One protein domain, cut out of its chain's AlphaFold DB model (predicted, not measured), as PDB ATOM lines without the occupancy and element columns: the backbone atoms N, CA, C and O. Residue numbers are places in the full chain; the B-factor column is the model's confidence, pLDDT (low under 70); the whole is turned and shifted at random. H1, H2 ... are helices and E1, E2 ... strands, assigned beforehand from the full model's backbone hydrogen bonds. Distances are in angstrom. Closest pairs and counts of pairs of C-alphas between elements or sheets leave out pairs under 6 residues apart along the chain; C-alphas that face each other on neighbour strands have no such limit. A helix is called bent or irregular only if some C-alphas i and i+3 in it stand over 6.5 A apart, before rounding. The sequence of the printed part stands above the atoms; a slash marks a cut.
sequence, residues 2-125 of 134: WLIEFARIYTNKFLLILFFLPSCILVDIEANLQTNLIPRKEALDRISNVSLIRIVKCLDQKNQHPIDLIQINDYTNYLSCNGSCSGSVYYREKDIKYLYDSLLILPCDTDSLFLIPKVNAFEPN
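What this domain is: This is residues 2 to 125 of the 134 residues of an uncharacterized protein of Leptospira saintgironsiae (UniProt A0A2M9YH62). A long helix, H1, sticks out as an arm with its residues 2 to 17 standing free, and leads to an elongated body in which H3 and then H4 run side by side with H6. H2 turns across the body at the end near H1, beside the small sheet of E1 and E2, while residues 61 to 74 with H5, and later H7 with the tail after it, fold back along the body. The 124 printed residues hold seven named helices and two named strands, in the order H1 H2 E1 H3 H4 H5 E2 H6 H7; the sheet, E1 - E2, is antiparallel and the class is mostly helix. The whole is extended, a rod spanning 85 by 21 by 20 A, with a radius of gyration of the C-alphas of 21.8 A.

Where its parts are: Find C-alpha 2 at (187.091, 193.410, 63.085); from there H1 runs 26.7 A to residue 19. H2, residues 23 to 33, covers 15.4 A, and E1, residues 37 to 39, leads straight into H3, residues 40 to 48, 11.8 A long. H4, residues 50 to 60, ends 15.3 A on, at (196.614, 188.506, 141.977). After a long link look for H5 at residues 75 to 78, then E2 at residues 90 to 92, H6 at residues 93 to 105, 18.4 A long, and H7 at residues 110 to 115, ending at (181.012, 194.848, 128.089). H7 is neither bent nor irregular, but only just: C-alphas 111 and 114 are 6.2 A apart.

How they stand to each other: Begin at H6, whose residues 96 to 100 touch H3 at a shallow tilt of 13 degrees, the same way; the closest C-alphas, of Ile 47 and Tyr 100, are 6.3 A apart. Residues 100 to 104 of H6 touch H4 at a shallow tilt of 26 degrees, the same way, closest at the C-alphas of Arg 54 and Leu 104, 6.1 A. H3 also touches H5, with the C-alphas of Leu 44 and Thr 76 5.9 A apart. H6 and H7 are near each other, with 5 pairs of C-alphas within 10 A. E1 and E2 are antiparallel, and N 38 and O 91, at 2.9 A, are within hydrogen-bond range. The closest C-alphas of H2 and E1, Ala 31 and Leu 37, are 5.7 A apart, while H1 and H2 are apart. Every O i to N i+4 pair is within hydrogen-bond range in H1, H2, H3, H4 and H6; H7 has 0 of 2, with 2 of 3 O i to N i+3 pairs within range, and H5 is too short for an O i to N i+4 pair.

The domain as a whole: The C-alphas of Trp 2 and Asn 63 are the two farthest apart, 84.8 A. The printed part has no cut, and its long links are H4 to H5 and H5 to E2. The mean pLDDT of the printed part is 70.7; look for values under 70 at residues 2 to 25, 61 to 73, 82 to 88 and 109 to 114, among others.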
ATOM      1  N   TRP A   2     187.512 194.625  62.357       38.16
ATOM      2  CA  TRP A   2     187.091 193.410  63.085       38.16
ATOM      3  C   TRP A   2     187.772 193.216  64.454       38.16
ATOM      4  O   TRP A   2     187.207 192.614  65.359       38.16
ATOM      5  N   LEU A   3     188.978 193.767  64.634       39.69
ATOM      6  CA  LEU A   3     189.753 193.645  65.880       39.69
ATOM      7  C   LEU A   3     189.135 194.421  67.057       39.69
ATOM      8  O   LEU A   3     189.266 194.006  68.204       39.69
ATOM      9  N   ILE A   4     188.434 195.522  66.773       49.62
ATOM     10  CA  ILE A   4     187.841 196.393  67.799       49.62
ATOM     11  C   ILE A   4     186.578 195.751  68.396       49.62
ATOM     12  O   ILE A   4     186.374 195.814  69.606       49.62
ATOM     13  N   GLU A   5     185.759 195.076  67.583       43.03
ATOM     14  CA  GLU A   5     184.584 194.343  68.081       43.03
ATOM     15  C   GLU A   5     184.974 193.094  68.875       43.03
ATOM     16  O   GLU A   5     184.393 192.841  69.931       43.03
ATOM     17  N   PHE A   6     186.012 192.366  68.441       45.00
ATOM     18  CA  PHE A   6     186.542 191.227  69.197       45.00
ATOM     19  C   PHE A   6     187.069 191.645  70.573       45.00
ATOM     20  O   PHE A   6     186.745 191.005  71.575       45.00
ATOM     21  N   ALA A   7     187.821 192.750  70.637       50.50
ATOM     22  CA  ALA A   7     188.316 193.294  71.897       50.50
ATOM     23  C   ALA A   7     187.163 193.716  72.825       50.50
ATOM     24  O   ALA A   7     187.180 193.368  74.001       50.50
ATOM     25  N   ARG A   8     186.122 194.374  72.290       47.44
ATOM     26  CA  ARG A   8     184.962 194.850  73.066       47.44
ATOM     27  C   ARG A   8     184.137 193.711  73.673       47.44
ATOM     28  O   ARG A   8     183.684 193.816  74.812       47.44
ATOM     29  N   ILE A   9     183.953 192.617  72.931       53.50
ATOM     30  CA  ILE A   9     183.249 191.416  73.412       53.50
ATOM     31  C   ILE A   9     184.058 190.730  74.520       53.50
ATOM     32  O   ILE A   9     183.482 190.317  75.529       53.50
ATOM     33  N   TYR A  10     185.384 190.644  74.368       51.38
ATOM     34  CA  TYR A  10     186.257 190.056  75.384       51.38
ATOM     35  C   TYR A  10     186.338 190.906  76.654       51.38
ATOM     36  O   TYR A  10     186.225 190.348  77.742       51.38
ATOM     37  N   THR A  11     186.439 192.236  76.555       53.66
ATOM     38  CA  THR A  11     186.451 193.117  77.735       53.66
ATOM     39  C   THR A  11     185.137 193.061  78.513       53.66
ATOM     40  O   THR A  11     185.164 193.004  79.738       53.66
ATOM     41  N   ASN A  12     183.986 192.990  77.828       49.06
ATOM     42  CA  ASN A  12     182.688 192.868  78.503       49.06
ATOM     43  C   ASN A  12     182.501 191.504  79.180       49.06
ATOM     44  O   ASN A  12     181.946 191.433  80.274       49.06
ATOM     45  N   LYS A  13     182.979 190.417  78.561       48.31
ATOM     46  CA  LYS A  13     182.942 189.087  79.186       48.31
ATOM     47  C   LYS A  13     183.919 188.970  80.357       48.31
ATOM     48  O   LYS A  13     183.574 188.346  81.351       48.31
ATOM     49  N   PHE A  14     185.091 189.598  80.277       51.88
ATOM     50  CA  PHE A  14     186.076 189.610  81.362       51.88
ATOM     51  C   PHE A  14     185.578 190.399  82.588       51.88
ATOM     52  O   PHE A  14     185.725 189.934  83.715       51.88
ATOM     53  N   LEU A  15     184.898 191.533  82.371       50.72
ATOM     54  CA  LEU A  15     184.236 192.302  83.434       50.72
ATOM     55  C   LEU A  15     183.088 191.530  84.105       50.72
ATOM     56  O   LEU A  15     182.923 191.610  85.319       50.72
ATOM     57  N   LEU A  16     182.330 190.739  83.341       46.56
ATOM     58  CA  LEU A  16     181.298 189.859  83.898       46.56
ATOM     59  C   LEU A  16     181.896 188.706  84.717       46.56
ATOM     60  O   LEU A  16     181.352 188.369  85.761       46.56
ATOM     61  N   ILE A  17     183.029 188.135  84.298       49.84
ATOM     62  CA  ILE A  17     183.719 187.072  85.051       49.84
ATOM     63  C   ILE A  17     184.238 187.595  86.401       49.84
ATOM     64  O   ILE A  17     184.143 186.884  87.399       49.84
ATOM     65  N   LEU A  18     184.699 188.849  86.461       49.00
ATOM     66  CA  LEU A  18     185.068 189.521  87.715       49.00
ATOM     67  C   LEU A  18     183.882 189.674  88.681       49.00
ATOM     68  O   LEU A  18     184.068 189.557  89.888       49.00
ATOM     69  N   PHE A  19     182.665 189.863  88.161       48.22
ATOM     70  CA  PHE A  19     181.437 189.966  88.962       48.22
ATOM     71  C   PHE A  19     180.921 188.615  89.488       48.22
ATOM     72  O   PHE A  19     180.127 188.586  90.425       48.22
ATOM     73  N   PHE A  20     181.360 187.505  88.888       45.81
ATOM     74  CA  PHE A  20     180.971 186.140  89.262       45.81
ATOM     75  C   PHE A  20     182.040 185.390  90.063       45.81
ATOM     76  O   PHE A  20     181.821 184.229  90.415       45.81
ATOM     77  N   LEU A  21     183.180 186.021  90.371       53.03
ATOM     78  CA  LEU A  21     184.098 185.468  91.359       53.03
ATOM     79  C   LEU A  21     183.324 185.346  92.677       53.03
ATOM     80  O   LEU A  21     182.840 186.362  93.181       53.03
ATOM     81  N   PRO A  22     183.154 184.129  93.229       60.41
ATOM     82  CA  PRO A  22     182.521 183.979  94.525       60.41
ATOM     83  C   PRO A  22     183.280 184.881  95.490       60.41
ATOM     84  O   PRO A  22     184.510 184.851  95.532       60.41
ATOM     85  N   SER A  23     182.543 185.697  96.234       65.69
ATOM     86  CA  SER A  23     183.045 186.682  97.198       65.69
ATOM     87  C   SER A  23     184.141 186.133  98.125       65.69
ATOM     88  O   SER A  23     184.983 186.884  98.602       65.69
ATOM     89  N   CYS A  24     184.199 184.813  98.298       68.06
ATOM     90  CA  CYS A  24     185.257 184.085  98.988       68.06
ATOM     91  C   CYS A  24     186.635 184.134  98.327       68.06
ATOM     92  O   CYS A  24     187.617 184.330  99.030       68.06
ATOM     93  N   ILE A  25     186.730 184.013  96.999       69.44
ATOM     94  CA  ILE A  25     188.021 184.113  96.302       69.44
ATOM     95  C   ILE A  25     188.588 185.523  96.458       69.44
ATOM     96  O   ILE A  25     189.785 185.681  96.659       69.44
ATOM     97  N   LEU A  26     187.731 186.547  96.410       70.12
ATOM     98  CA  LEU A  26     188.155 187.927  96.643       70.12
ATOM     99  C   LEU A  26     188.663 188.120  98.078       70.12
ATOM    100  O   LEU A  26     189.699 188.746  98.268       70.12
ATOM    101  N   VAL A  27     187.980 187.540  99.073       69.88
ATOM    102  CA  VAL A  27     188.419 187.590 100.478       69.88
ATOM    103  C   VAL A  27     189.756 186.875 100.665       69.88
ATOM    104  O   VAL A  27     190.627 187.403 101.344       69.88
ATOM    105  N   ASP A  28     189.953 185.715 100.036       72.81
ATOM    106  CA  ASP A  28     191.217 184.974 100.099       72.81
ATOM    107  C   ASP A  28     192.369 185.701  99.392       72.81
ATOM    108  O   ASP A  28     193.505 185.685  99.868       72.81
ATOM    109  N   ILE A  29     192.103 186.354  98.258       73.81
ATOM    110  CA  ILE A  29     193.104 187.174  97.564       73.81
ATOM    111  C   ILE A  29     193.488 188.371  98.432       73.81
ATOM    112  O   ILE A  29     194.674 188.616  98.636       73.81
ATOM    113  N   GLU A  30     192.507 189.084  98.981       72.31
ATOM    114  CA  GLU A  30     192.762 190.236  99.842       72.31
ATOM    115  C   GLU A  30     193.480 189.826 101.125       72.31
ATOM    116  O   GLU A  30     194.441 190.480 101.498       72.31
ATOM    117  N   ALA A  31     193.109 188.708 101.753       72.19
ATOM    118  CA  ALA A  31     193.818 188.165 102.911       72.19
ATOM    119  C   ALA A  31     195.283 187.819 102.618       72.19
ATOM    120  O   ALA A  31     196.124 187.929 103.504       72.19
ATOM    121  N   ASN A  32     195.611 187.437 101.381       71.88
ATOM    122  CA  ASN A  32     196.998 187.214 100.971       71.88
ATOM    123  C   ASN A  32     197.755 188.514 100.648       71.88
ATOM    124  O   ASN A  32     198.983 188.533 100.713       71.88
ATOM    125  N   LEU A  33     197.053 189.587 100.271       75.06
ATOM    126  CA  LEU A  33     197.648 190.890  99.945       75.06
ATOM    127  C   LEU A  33     197.770 191.804 101.173       75.06
ATOM    128  O   LEU A  33     198.726 192.572 101.293       75.06
ATOM    129  N   GLN A  34     196.810 191.716 102.085       74.69
ATOM    130  CA  GLN A  34     196.749 192.451 103.334       74.69
ATOM    131  C   GLN A  34     197.526 191.712 104.427       74.69
ATOM    132  O   GLN A  34     197.167 190.618 104.848       74.69
ATOM    133  N   THR A  35     198.566 192.344 104.968       76.50
ATOM    134  CA  THR A  35     199.373 191.772 106.061       76.50
ATOM    135  C   THR A  35     198.714 191.866 107.438       76.50
ATOM    136  O   THR A  35     199.268 191.369 108.412       76.50
ATOM    137  N   ASN A  36     197.558 192.523 107.546       85.44
ATOM    138  CA  ASN A  36     196.846 192.778 108.802       85.44
ATOM    139  C   ASN A  36     195.632 191.854 109.011       85.44
ATOM    140  O   ASN A  36     194.841 192.105 109.925       85.44
ATOM    141  N   LEU A  37     195.458 190.826 108.178       86.88
ATOM    142  CA  LEU A  37     194.429 189.802 108.331       86.88
ATOM    143  C   LEU A  37     195.054 188.512 108.864       86.88
ATOM    144  O   LEU A  37     196.086 188.062 108.375       86.88
ATOM    145  N   ILE A  38     194.413 187.905 109.863       89.12
ATOM    146  CA  ILE A  38     194.825 186.611 110.415       89.12
ATOM    147  C   ILE A  38     193.726 185.565 110.212       89.12
ATOM    148  O   ILE A  38     192.535 185.893 110.306       89.12
ATOM    149  N   PRO A  39     194.083 184.298 109.945       88.88
ATOM    150  CA  PRO A  39     193.109 183.235 109.761       88.88
ATOM    151  C   PRO A  39     192.420 182.887 111.082       88.88
ATOM    152  O   PRO A  39     192.987 183.011 112.170       88.88
ATOM    153  N   ARG A  40     191.201 182.349 110.993       87.06
ATOM    154  CA  ARG A  40     190.403 181.946 112.160       87.06
ATOM    155  C   ARG A  40     191.149 181.053 113.141       87.06
ATOM    156  O   ARG A  40     190.986 181.237 114.339       87.06
ATOM    157  N   LYS A  41     191.946 180.099 112.657       88.38
ATOM    158  CA  LYS A  41     192.725 179.214 113.533       88.38
ATOM    159  C   LYS A  41     193.659 180.018 114.442       88.38
ATOM    160  O   LYS A  41     193.647 179.822 115.647       88.38
ATOM    161  N   GLU A  42     194.392 180.968 113.873       90.06
ATOM    162  CA  GLU A  42     195.300 181.820 114.638       90.06
ATOM    163  C   GLU A  42     194.543 182.734 115.610       90.06
ATOM    164  O   GLU A  42     194.945 182.881 116.762       90.06
ATOM    165  N   ALA A  43     193.413 183.307 115.188       89.06
ATOM    166  CA  ALA A  43     192.561 184.100 116.074       89.06
ATOM    167  C   ALA A  43     192.038 183.277 117.271       89.06
ATOM    168  O   ALA A  43     192.068 183.753 118.405       89.06
ATOM    169  N   LEU A  44     191.607 182.031 117.037       89.19
ATOM    170  CA  LEU A  44     191.182 181.104 118.091       89.19
ATOM    171  C   LEU A  44     192.326 180.786 119.058       89.19
ATOM    172  O   LEU A  44     192.123 180.818 120.271       89.19
ATOM    173  N   ASP A  45     193.529 180.535 118.547       89.00
ATOM    174  CA  ASP A  45     194.705 180.251 119.372       89.00
ATOM    175  C   ASP A  45     195.092 181.473 120.230       89.00
ATOM    176  O   ASP A  45     195.362 181.343 121.425       89.00
ATOM    177  N   ARG A  46     195.046 182.691 119.671       88.56
ATOM    178  CA  ARG A  46     195.333 183.929 120.422       88.56
ATOM    179  C   ARG A  46     194.320 184.171 121.548       88.56
ATOM    180  O   ARG A  46     194.715 184.564 122.644       88.56
ATOM    181  N   ILE A  47     193.031 183.929 121.299       87.81
ATOM    182  CA  ILE A  47     191.956 184.201 122.267       87.81
ATOM    183  C   ILE A  47     191.785 183.077 123.299       87.81
ATOM    184  O   ILE A  47     191.532 183.360 124.471       87.81
ATOM    185  N   SER A  48     191.966 181.810 122.921       84.81
ATOM    186  CA  SER A  48     191.839 180.671 123.848       84.81
ATOM    187  C   SER A  48     192.844 180.742 125.008       84.81
ATOM    188  O   SER A  48     192.503 180.432 126.154       84.81
ATOM    189  N   ASN A  49     194.044 181.269 124.741       78.19
ATOM    190  CA  ASN A  49     195.110 181.464 125.726       78.19
ATOM    191  C   ASN A  49     194.809 182.538 126.790       78.19
ATOM    192  O   ASN A  49     195.517 182.624 127.795       78.19
ATOM    193  N   VAL A  50     193.767 183.355 126.609       80.56
ATOM    194  CA  VAL A  50     193.436 184.438 127.548       80.56
ATOM    195  C   VAL A  50     192.865 183.913 128.870       80.56
ATOM    196  O   VAL A  50     193.021 184.558 129.906       80.56
ATOM    197  N   SER A  51     192.258 182.723 128.863       70.62
ATOM    198  CA  SER A  51     191.672 182.071 130.046       70.62
ATOM    199  C   SER A  51     192.662 181.963 131.216       70.62
ATOM    200  O   SER A  51     192.419 182.514 132.291       70.62
ATOM    201  N   LEU A  52     193.821 181.340 130.987       72.69
ATOM    202  CA  LEU A  52     194.871 181.160 131.996       72.69
ATOM    203  C   LEU A  52     195.422 182.493 132.508       72.69
ATOM    204  O   LEU A  52     195.594 182.674 133.713       72.69
ATOM    205  N   ILE A  53     195.670 183.442 131.602       76.38
ATOM    206  CA  ILE A  53     196.232 184.750 131.959       76.38
ATOM    207  C   ILE A  53     195.249 185.524 132.840       76.38
ATOM    208  O   ILE A  53     195.655 186.145 133.823       76.38
ATOM    209  N   ARG A  54     193.948 185.453 132.534       73.88
ATOM    210  CA  ARG A  54     192.924 186.126 133.331       73.88
ATOM    211  C   ARG A  54     192.770 185.493 134.709       73.88
ATOM    212  O   ARG A  54     192.705 186.235 135.680       73.88
ATOM    213  N   ILE A  55     192.791 184.162 134.819       72.69
ATOM    214  CA  ILE A  55     192.770 183.473 136.122       72.69
ATOM    215  C   ILE A  55     193.930 183.960 136.998       72.69
ATOM    216  O   ILE A  55     193.708 184.362 138.137       72.69
ATOM    217  N   VAL A  56     195.150 183.999 136.452       75.25
ATOM    218  CA  VAL A  56     196.332 184.492 137.179       75.25
ATOM    219  C   VAL A  56     196.153 185.950 137.603       75.25
ATOM    220  O   VAL A  56     196.375 186.280 138.766       75.25
ATOM    221  N   LYS A  57     195.695 186.818 136.693       74.69
ATOM    222  CA  LYS A  57     195.476 188.242 136.979       74.69
ATOM    223  C   LYS A  57     194.393 188.474 138.039       74.69
ATOM    224  O   LYS A  57     194.527 189.378 138.857       74.69
ATOM    225  N   CYS A  58     193.349 187.653 138.048       74.50
ATOM    226  CA  CYS A  58     192.260 187.754 139.014       74.50
ATOM    227  C   CYS A  58     192.625 187.233 140.400       74.50
ATOM    228  O   CYS A  58     192.241 187.835 141.401       74.50
ATOM    229  N   LEU A  59     193.420 186.165 140.475       72.19
ATOM    230  CA  LEU A  59     193.977 185.693 141.742       72.19
ATOM    231  C   LEU A  59     194.934 186.727 142.361       72.19
ATOM    232  O   LEU A  59     194.948 186.893 143.582       72.19
ATOM    233  N   ASP A  60     195.690 187.455 141.531       73.31
ATOM    234  CA  ASP A  60     196.614 188.506 141.977       73.31
ATOM    235  C   ASP A  60     195.891 189.757 142.520       73.31
ATOM    236  O   ASP A  60     196.389 190.430 143.424       73.31
ATOM    237  N   GLN A  61     194.659 190.034 142.067       68.25
ATOM    238  CA  GLN A  61     193.861 191.193 142.498       68.25
ATOM    239  C   GLN A  61     193.316 191.132 143.944       68.25
ATOM    240  O   GLN A  61     192.559 192.013 144.336       68.25
ATOM    241  N   LYS A  62     193.782 190.181 144.769       58.09
ATOM    242  CA  LYS A  62     193.490 190.000 146.209       58.09
ATOM    243  C   LYS A  62     191.994 189.959 146.561       58.09
ATOM    244  O   LYS A  62     191.329 190.986 146.639       58.09
ATOM    245  N   ASN A  63     191.550 188.761 146.964       56.34
ATOM    246  CA  ASN A  63     190.284 188.411 147.648       56.34
ATOM    247  C   ASN A  63     189.214 187.689 146.817       56.34
ATOM    248  O   ASN A  63     188.069 187.619 147.258       56.34
ATOM    249  N   GLN A  64     189.554 187.096 145.673       55.62
ATOM    250  CA  GLN A  64     188.613 186.225 144.962       55.62
ATOM    251  C   GLN A  64     188.942 184.754 145.166       55.62
ATOM    252  O   GLN A  64     190.094 184.330 145.035       55.62
ATOM    253  N   HIS A  65     187.921 183.973 145.526       58.81
ATOM    254  CA  HIS A  65     188.069 182.539 145.683       58.81
ATOM    255  C   HIS A  65     188.275 181.893 144.302       58.81
ATOM    256  O   HIS A  65     187.559 182.220 143.358       58.81
ATOM    257  N   PRO A  66     189.209 180.931 144.170       59.81
ATOM    258  CA  PRO A  66     189.504 180.271 142.896       59.81
ATOM    259  C   PRO A  66     188.279 179.645 142.223       59.81
ATOM    260  O   PRO A  66     188.242 179.527 141.007       59.81
ATOM    261  N   ILE A  67     187.280 179.246 143.017       59.56
ATOM    262  CA  ILE A  67     186.056 178.581 142.559       59.56
ATOM    263  C   ILE A  67     185.162 179.523 141.743       59.56
ATOM    264  O   ILE A  67     184.574 179.084 140.756       59.56
ATOM    265  N   ASP A  68     185.129 180.813 142.083       57.22
ATOM    266  CA  ASP A  68     184.299 181.809 141.391       57.22
ATOM    267  C   ASP A  68     184.894 182.199 140.022       57.22
ATOM    268  O   ASP A  68     184.195 182.694 139.140       57.22
ATOM    269  N   LEU A  69     186.184 181.910 139.804       60.75
ATOM    270  CA  LEU A  69     186.931 182.223 138.579       60.75
ATOM    271  C   LEU A  69     186.874 181.119 137.510       60.75
ATOM    272  O   LEU A  69     187.243 181.355 136.360       60.75
ATOM    273  N   ILE A  70     186.403 179.918 137.861       58.41
ATOM    274  CA  ILE A  70     186.399 178.735 136.975       58.41
ATOM    275  C   ILE A  70     185.356 178.846 135.851       58.41
ATOM    276  O   ILE A  70     185.426 178.109 134.866       58.41
ATOM    277  N   GLN A  71     184.399 179.774 135.950       58.09
ATOM    278  CA  GLN A  71     183.319 179.898 134.966       58.09
ATOM    279  C   GLN A  71     183.733 180.554 133.639       58.09
ATOM    280  O   GLN A  71     182.912 180.620 132.726       58.09
ATOM    281  N   ILE A  72     184.985 180.999 133.475       60.91
ATOM    282  CA  ILE A  72     185.391 181.788 132.306       60.91
ATOM    283  C   ILE A  72     186.417 181.074 131.422       60.91
ATOM    284  O   ILE A  72     187.585 181.450 131.349       60.91
ATOM    285  N   ASN A  73     185.963 180.032 130.724       61.78
ATOM    286  CA  ASN A  73     186.875 179.134 130.009       61.78
ATOM    287  C   ASN A  73     186.866 179.285 128.488       61.78
ATOM    288  O   ASN A  73     187.759 178.747 127.841       61.78
ATOM    289  N   ASP A  74     185.918 180.026 127.907       74.44
ATOM    290  CA  ASP A  74     185.844 180.120 126.450       74.44
ATOM    291  C   ASP A  74     185.396 181.488 125.918       74.44
ATOM    292  O   ASP A  74     184.213 181.764 125.696       74.44
ATOM    293  N   TYR A  75     186.391 182.335 125.651       80.44
ATOM    294  CA  TYR A  75     186.208 183.619 124.975       80.44
ATOM    295  C   TYR A  75     186.216 183.512 123.452       80.44
ATOM    296  O   TYR A  75     186.021 184.519 122.772       80.44
ATOM    297  N   THR A  76     186.412 182.319 122.885       83.75
ATOM    298  CA  THR A  76     186.373 182.164 121.427       83.75
ATOM    299  C   THR A  76     184.982 182.459 120.865       83.75
ATOM    300  O   THR A  76     184.865 182.900 119.727       83.75
ATOM    301  N   ASN A  77     183.939 182.365 121.699       83.81
ATOM    302  CA  ASN A  77     182.561 182.750 121.375       83.81
ATOM    303  C   ASN A  77     182.375 184.254 121.081       83.81
ATOM    304  O   ASN A  77     181.331 184.656 120.560       83.81
ATOM    305  N   TYR A  78     183.371 185.092 121.390       84.69
ATOM    306  CA  TYR A  78     183.394 186.501 120.984       84.69
ATOM    307  C   TYR A  78     183.871 186.694 119.539       84.69
ATOM    308  O   TYR A  78     183.735 187.792 119.005       84.69
ATOM    309  N   LEU A  79     184.376 185.645 118.883       85.06
ATOM    310  CA  LEU A  79     184.699 185.638 117.459       85.06
ATOM    311  C   LEU A  79     183.466 185.196 116.660       85.06
ATOM    312  O   LEU A  79     183.077 184.026 116.666       85.06
ATOM    313  N   SER A  80     182.826 186.140 115.974       81.75
ATOM    314  CA  SER A  80     181.656 185.847 115.146       81.75
ATOM    315  C   SER A  80     182.051 185.059 113.900       81.75
ATOM    316  O   SER A  80     182.967 185.428 113.169       81.75
ATOM    317  N   CYS A  81     181.303 183.994 113.623       71.56
ATOM    318  CA  CYS A  81     181.511 183.138 112.457       71.56
ATOM    319  C   CYS A  81     180.648 183.538 111.253       71.56
ATOM    320  O   CYS A  81     180.539 182.753 110.317       71.56
ATOM    321  N   ASN A  82     180.055 184.737 111.259       62.62
ATOM    322  CA  ASN A  82     179.160 185.222 110.197       62.62
ATOM    323  C   ASN A  82     179.847 185.453 108.835       62.62
ATOM    324  O   ASN A  82     179.212 185.965 107.917       62.62
ATOM    325  N   GLY A  83     181.118 185.071 108.675       56.53
ATOM    326  CA  GLY A  83     181.792 185.115 107.384       56.53
ATOM    327  C   GLY A  83     181.032 184.289 106.344       56.53
ATOM    328  O   GLY A  83     180.667 183.140 106.583       56.53
ATOM    329  N   SER A  84     180.828 184.866 105.162       53.94
ATOM    330  CA  SER A  84     180.100 184.251 104.043       53.94
ATOM    331  C   SER A  84     180.768 182.992 103.467       53.94
ATOM    332  O   SER A  84     180.204 182.339 102.592       53.94
ATOM    333  N   CYS A  85     181.972 182.649 103.928       58.94
ATOM    334  CA  CYS A  85     182.844 181.652 103.321       58.94
ATOM    335  C   CYS A  85     183.148 180.537 104.317       58.94
ATOM    336  O   CYS A  85     183.851 180.740 105.305       58.94
ATOM    337  N   SER A  86     182.639 179.332 104.045       56.00
ATOM    338  CA  SER A  86     182.686 178.180 104.960       56.00
ATOM    339  C   SER A  86     184.085 177.578 105.184       56.00
ATOM    340  O   SER A  86     184.194 176.512 105.785       56.00
ATOM    341  N   GLY A  87     185.151 178.223 104.702       57.34
ATOM    342  CA  GLY A  87     186.533 177.738 104.792       57.34
ATOM    343  C   GLY A  87     187.590 178.822 105.010       57.34
ATOM    344  O   GLY A  87     188.684 178.505 105.468       57.34
ATOM    345  N   SER A  88     187.255 180.089 104.764       64.38
ATOM    346  CA  SER A  88     188.188 181.215 104.809       64.38
ATOM    347  C   SER A  88     187.588 182.351 105.635       64.38
ATOM    348  O   SER A  88     187.044 183.327 105.126       64.38
ATOM    349  N   VAL A  89     187.625 182.169 106.955       81.19
ATOM    350  CA  VAL A  89     187.257 183.210 107.916       81.19
ATOM    351  C   VAL A  89     188.540 183.886 108.373       81.19
ATOM    352  O   VAL A  89     189.400 183.237 108.978       81.19
ATOM    353  N   TYR A  90     188.641 185.180 108.102       85.25
ATOM    354  CA  TYR A  90     189.749 186.022 108.535       85.25
ATOM    355  C   TYR A  90     189.256 187.081 109.507       85.25
ATOM    356  O   TYR A  90     188.088 187.470 109.485       85.25
ATOM    357  N   TYR A  91     190.158 187.559 110.349       87.12
ATOM    358  CA  TYR A  91     189.908 188.655 111.272       87.12
ATOM    359  C   TYR A  91     191.007 189.694 111.122       87.12
ATOM    360  O   TYR A  91     192.165 189.353 110.887       87.12
ATOM    361  N   ARG A  92     190.661 190.967 111.304       88.50
ATOM    362  CA  ARG A  92     191.665 192.029 111.369       88.50
ATOM    363  C   ARG A  92     192.481 191.861 112.643       88.50
ATOM    364  O   ARG A  92     191.924 191.802 113.738       88.50
ATOM    365  N   GLU A  93     193.801 191.844 112.515       90.38
ATOM    366  CA  GLU A  93     194.716 191.644 113.639       90.38
ATOM    367  C   GLU A  93     194.478 192.671 114.753       90.38
ATOM    368  O   GLU A  93     194.459 192.321 115.932       90.38
ATOM    369  N   LYS A  94     194.220 193.932 114.382       89.69
ATOM    370  CA  LYS A  94     193.917 195.011 115.333       89.69
ATOM    371  C   LYS A  94     192.673 194.716 116.182       89.69
ATOM    372  O   LYS A  94     192.672 195.030 117.369       89.69
ATOM    373  N   ASP A  95     191.648 194.097 115.596       89.75
ATOM    374  CA  ASP A  95     190.379 193.810 116.271       89.75
ATOM    375  C   ASP A  95     190.571 192.632 117.241       89.75
ATOM    376  O   ASP A  95     190.094 192.664 118.374       89.75
ATOM    377  N   ILE A  96     191.366 191.633 116.838       90.94
ATOM    378  CA  ILE A  96     191.770 190.515 117.702       90.94
ATOM    379  C   ILE A  96     192.644 190.995 118.860       90.94
ATOM    380  O   ILE A  96     192.426 190.590 120.000       90.94
ATOM    381  N   LYS A  97     193.598 191.894 118.597       90.38
ATOM    382  CA  LYS A  97     194.417 192.518 119.639       90.38
ATOM    383  C   LYS A  97     193.554 193.320 120.612       90.38
ATOM    384  O   LYS A  97     193.734 193.199 121.817       90.38
ATOM    385  N   TYR A  98     192.601 194.102 120.110       89.44
ATOM    386  CA  TYR A  98     191.682 194.859 120.955       89.44
ATOM    387  C   TYR A  98     190.836 193.945 121.849       89.44
ATOM    388  O   TYR A  98     190.695 194.220 123.040       89.44
ATOM    389  N   LEU A  99     190.312 192.840 121.307       89.44
ATOM    390  CA  LEU A  99     189.586 191.834 122.087       89.44
ATOM    391  C   LEU A  99     190.479 191.210 123.167       89.44
ATOM    392  O   LEU A  99     190.070 191.130 124.322       89.44
ATOM    393  N   TYR A 100     191.702 190.816 122.807       88.75
ATOM    394  CA  TYR A 100     192.688 190.275 123.743       88.75
ATOM    395  C   TYR A 100     192.983 191.255 124.889       88.75
ATOM    396  O   TYR A 100     192.852 190.900 126.059       88.75
ATOM    397  N   ASP A 101     193.313 192.507 124.563       86.75
ATOM    398  CA  ASP A 101     193.622 193.546 125.549       86.75
ATOM    399  C   ASP A 101     192.407 193.836 126.442       86.75
ATOM    400  O   ASP A 101     192.546 193.932 127.662       86.75
ATOM    401  N   SER A 102     191.207 193.904 125.851       85.06
ATOM    402  CA  SER A 102     189.946 194.092 126.576       85.06
ATOM    403  C   SER A 102     189.739 192.981 127.598       85.06
ATOM    404  O   SER A 102     189.518 193.259 128.772       85.06
ATOM    405  N   LEU A 103     189.893 191.722 127.186       82.94
ATOM    406  CA  LEU A 103     189.759 190.568 128.071       82.94
ATOM    407  C   LEU A 103     190.742 190.597 129.248       82.94
ATOM    408  O   LEU A 103     190.393 190.160 130.346       82.94
ATOM    409  N   LEU A 104     191.952 191.120 129.036       79.31
ATOM    410  CA  LEU A 104     192.945 191.256 130.093       79.31
ATOM    411  C   LEU A 104     192.603 192.355 131.094       79.31
ATOM    412  O   LEU A 104     192.948 192.216 132.264       79.31
ATOM    413  N   ILE A 105     192.019 193.476 130.675       77.38
ATOM    414  CA  ILE A 105     191.774 194.628 131.564       77.38
ATOM    415  C   ILE A 105     190.435 194.571 132.298       77.38
ATOM    416  O   ILE A 105     190.230 195.370 133.212       77.38
ATOM    417  N   LEU A 106     189.537 193.658 131.920       72.50
ATOM    418  CA  LEU A 106     188.248 193.520 132.587       72.50
ATOM    419  C   LEU A 106     188.419 193.238 134.080       72.50
ATOM    420  O   LEU A 106     189.284 192.442 134.461       72.50
ATOM    421  N   PRO A 107     187.552 193.822 134.923       68.88
ATOM    422  CA  PRO A 107     187.483 193.427 136.313       68.88
ATOM    423  C   PRO A 107     187.118 191.943 136.414       68.88
ATOM    424  O   PRO A 107     186.529 191.337 135.509       68.88
ATOM    425  N   CYS A 108     187.489 191.335 137.531       72.12
ATOM    426  CA  CYS A 108     187.239 189.925 137.791       72.12
ATOM    427  C   CYS A 108     185.813 189.699 138.298       72.12
ATOM    428  O   CYS A 108     185.577 189.126 139.348       72.12
ATOM    429  N   ASP A 109     184.847 190.212 137.551       68.12
ATOM    430  CA  ASP A 109     183.423 190.070 137.807       68.12
ATOM    431  C   ASP A 109     182.801 189.361 136.602       68.12
ATOM    432  O   ASP A 109     183.090 189.713 135.452       68.12
ATOM    433  N   THR A 110     181.966 188.355 136.846       62.34
ATOM    434  CA  THR A 110     181.223 187.639 135.805       62.34
ATOM    435  C   THR A 110     180.311 188.576 135.011       62.34
ATOM    436  O   THR A 110     180.142 188.377 133.808       62.34
ATOM    437  N   ASP A 111     179.818 189.653 135.626       65.44
ATOM    438  CA  ASP A 111     178.929 190.625 134.977       65.44
ATOM    439  C   ASP A 111     179.684 191.587 134.043       65.44
ATOM    440  O   ASP A 111     179.110 192.185 133.130       65.44
ATOM    441  N   SER A 112     181.007 191.692 134.185       65.88
ATOM    442  CA  SER A 112     181.839 192.520 133.302       65.88
ATOM    443  C   SER A 112     181.949 191.971 131.874       65.88
ATOM    444  O   SER A 112     182.307 192.699 130.949       65.88
ATOM    445  N   LEU A 113     181.607 190.692 131.674       66.69
ATOM    446  CA  LEU A 113     181.667 190.007 130.382       66.69
ATOM    447  C   LEU A 113     180.725 190.619 129.339       66.69
ATOM    448  O   LEU A 113     181.038 190.611 128.151       66.69
ATOM    449  N   PHE A 114     179.612 191.218 129.773       66.00
ATOM    450  CA  PHE A 114     178.662 191.886 128.880       66.00
ATOM    451  C   PHE A 114     179.241 193.124 128.178       66.00
ATOM    452  O   PHE A 114     178.681 193.575 127.181       66.00
ATOM    453  N   LEU A 115     180.362 193.667 128.666       71.75
ATOM    454  CA  LEU A 115     181.012 194.848 128.089       71.75
ATOM    455  C   LEU A 115     181.956 194.518 126.926       71.75
ATOM    456  O   LEU A 115     182.495 195.429 126.297       71.75
ATOM    457  N   ILE A 116     182.177 193.236 126.634       76.94
ATOM    458  CA  ILE A 116     183.131 192.813 125.611       76.94
ATOM    459  C   ILE A 116     182.441 192.800 124.242       76.94
ATOM    460  O   ILE A 116     181.498 192.027 124.034       76.94
ATOM    461  N   PRO A 117     182.909 193.600 123.271       78.25
ATOM    462  CA  PRO A 117     182.353 193.560 121.932       78.25
ATOM    463  C   PRO A 117     182.723 192.251 121.234       78.25
ATOM    464  O   PRO A 117     183.846 191.755 121.336       78.25
ATOM    465  N   LYS A 118     181.772 191.711 120.468       85.94
ATOM    466  CA  LYS A 118     182.058 190.620 119.535       85.94
ATOM    467  C   LYS A 118     182.866 191.157 118.358       85.94
ATOM    468  O   LYS A 118     182.555 192.220 117.823       85.94
ATOM    469  N   VAL A 119     183.874 190.402 117.945       87.44
ATOM    470  CA  VAL A 119     184.674 190.699 116.758       87.44
ATOM    471  C   VAL A 119     184.035 190.007 115.564       87.44
ATOM    472  O   VAL A 119     183.844 188.789 115.563       87.44
ATOM    473  N   ASN A 120     183.698 190.794 114.547       86.06
ATOM    474  CA  ASN A 120     183.166 190.273 113.296       86.06
ATOM    475  C   ASN A 120     184.296 189.777 112.392       86.06
ATOM    476  O   ASN A 120     185.397 190.332 112.391       86.06
ATOM    477  N   ALA A 121     184.005 188.724 111.631       84.19
ATOM    478  CA  ALA A 121     184.872 188.283 110.551       84.19
ATOM    479  C   ALA A 121     185.030 189.397 109.506       84.19
ATOM    480  O   ALA A 121     184.145 190.236 109.344       84.19
ATOM    481  N   PHE A 122     186.154 189.386 108.796       81.38
ATOM    482  CA  PHE A 122     186.357 190.230 107.630       81.38
ATOM    483  C   PHE A 122     185.364 189.826 106.540       81.38
ATOM    484  O   PHE A 122     185.319 188.662 106.128       81.38
ATOM    485  N   GLU A 123     184.554 190.782 106.101       75.88
ATOM    486  CA  GLU A 123     183.543 190.556 105.077       75.88
ATOM    487  C   GLU A 123     183.981 191.120 103.723       75.88
ATOM    488  O   GLU A 123     184.733 192.090 103.665       75.88
ATOM    489  N   PRO A 124     183.446 190.592 102.612       67.88
ATOM    490  CA  PRO A 124     183.630 191.199 101.297       67.88
ATOM    491  C   PRO A 124     183.232 192.686 101.261       67.88
ATOM    492  O   PRO A 124     183.815 193.484 100.548       67.88
ATOM    493  N   ASN A 125     182.249 193.119 102.047       67.38
ATOM    494  CA  ASN A 125     181.862 194.533 102.060       67.38
ATOM    495  C   ASN A 125     182.890 195.439 102.765       67.38
ATOM    496  O   ASN A 125     182.819 196.656 102.617       67.38
TER     497      ASN A 125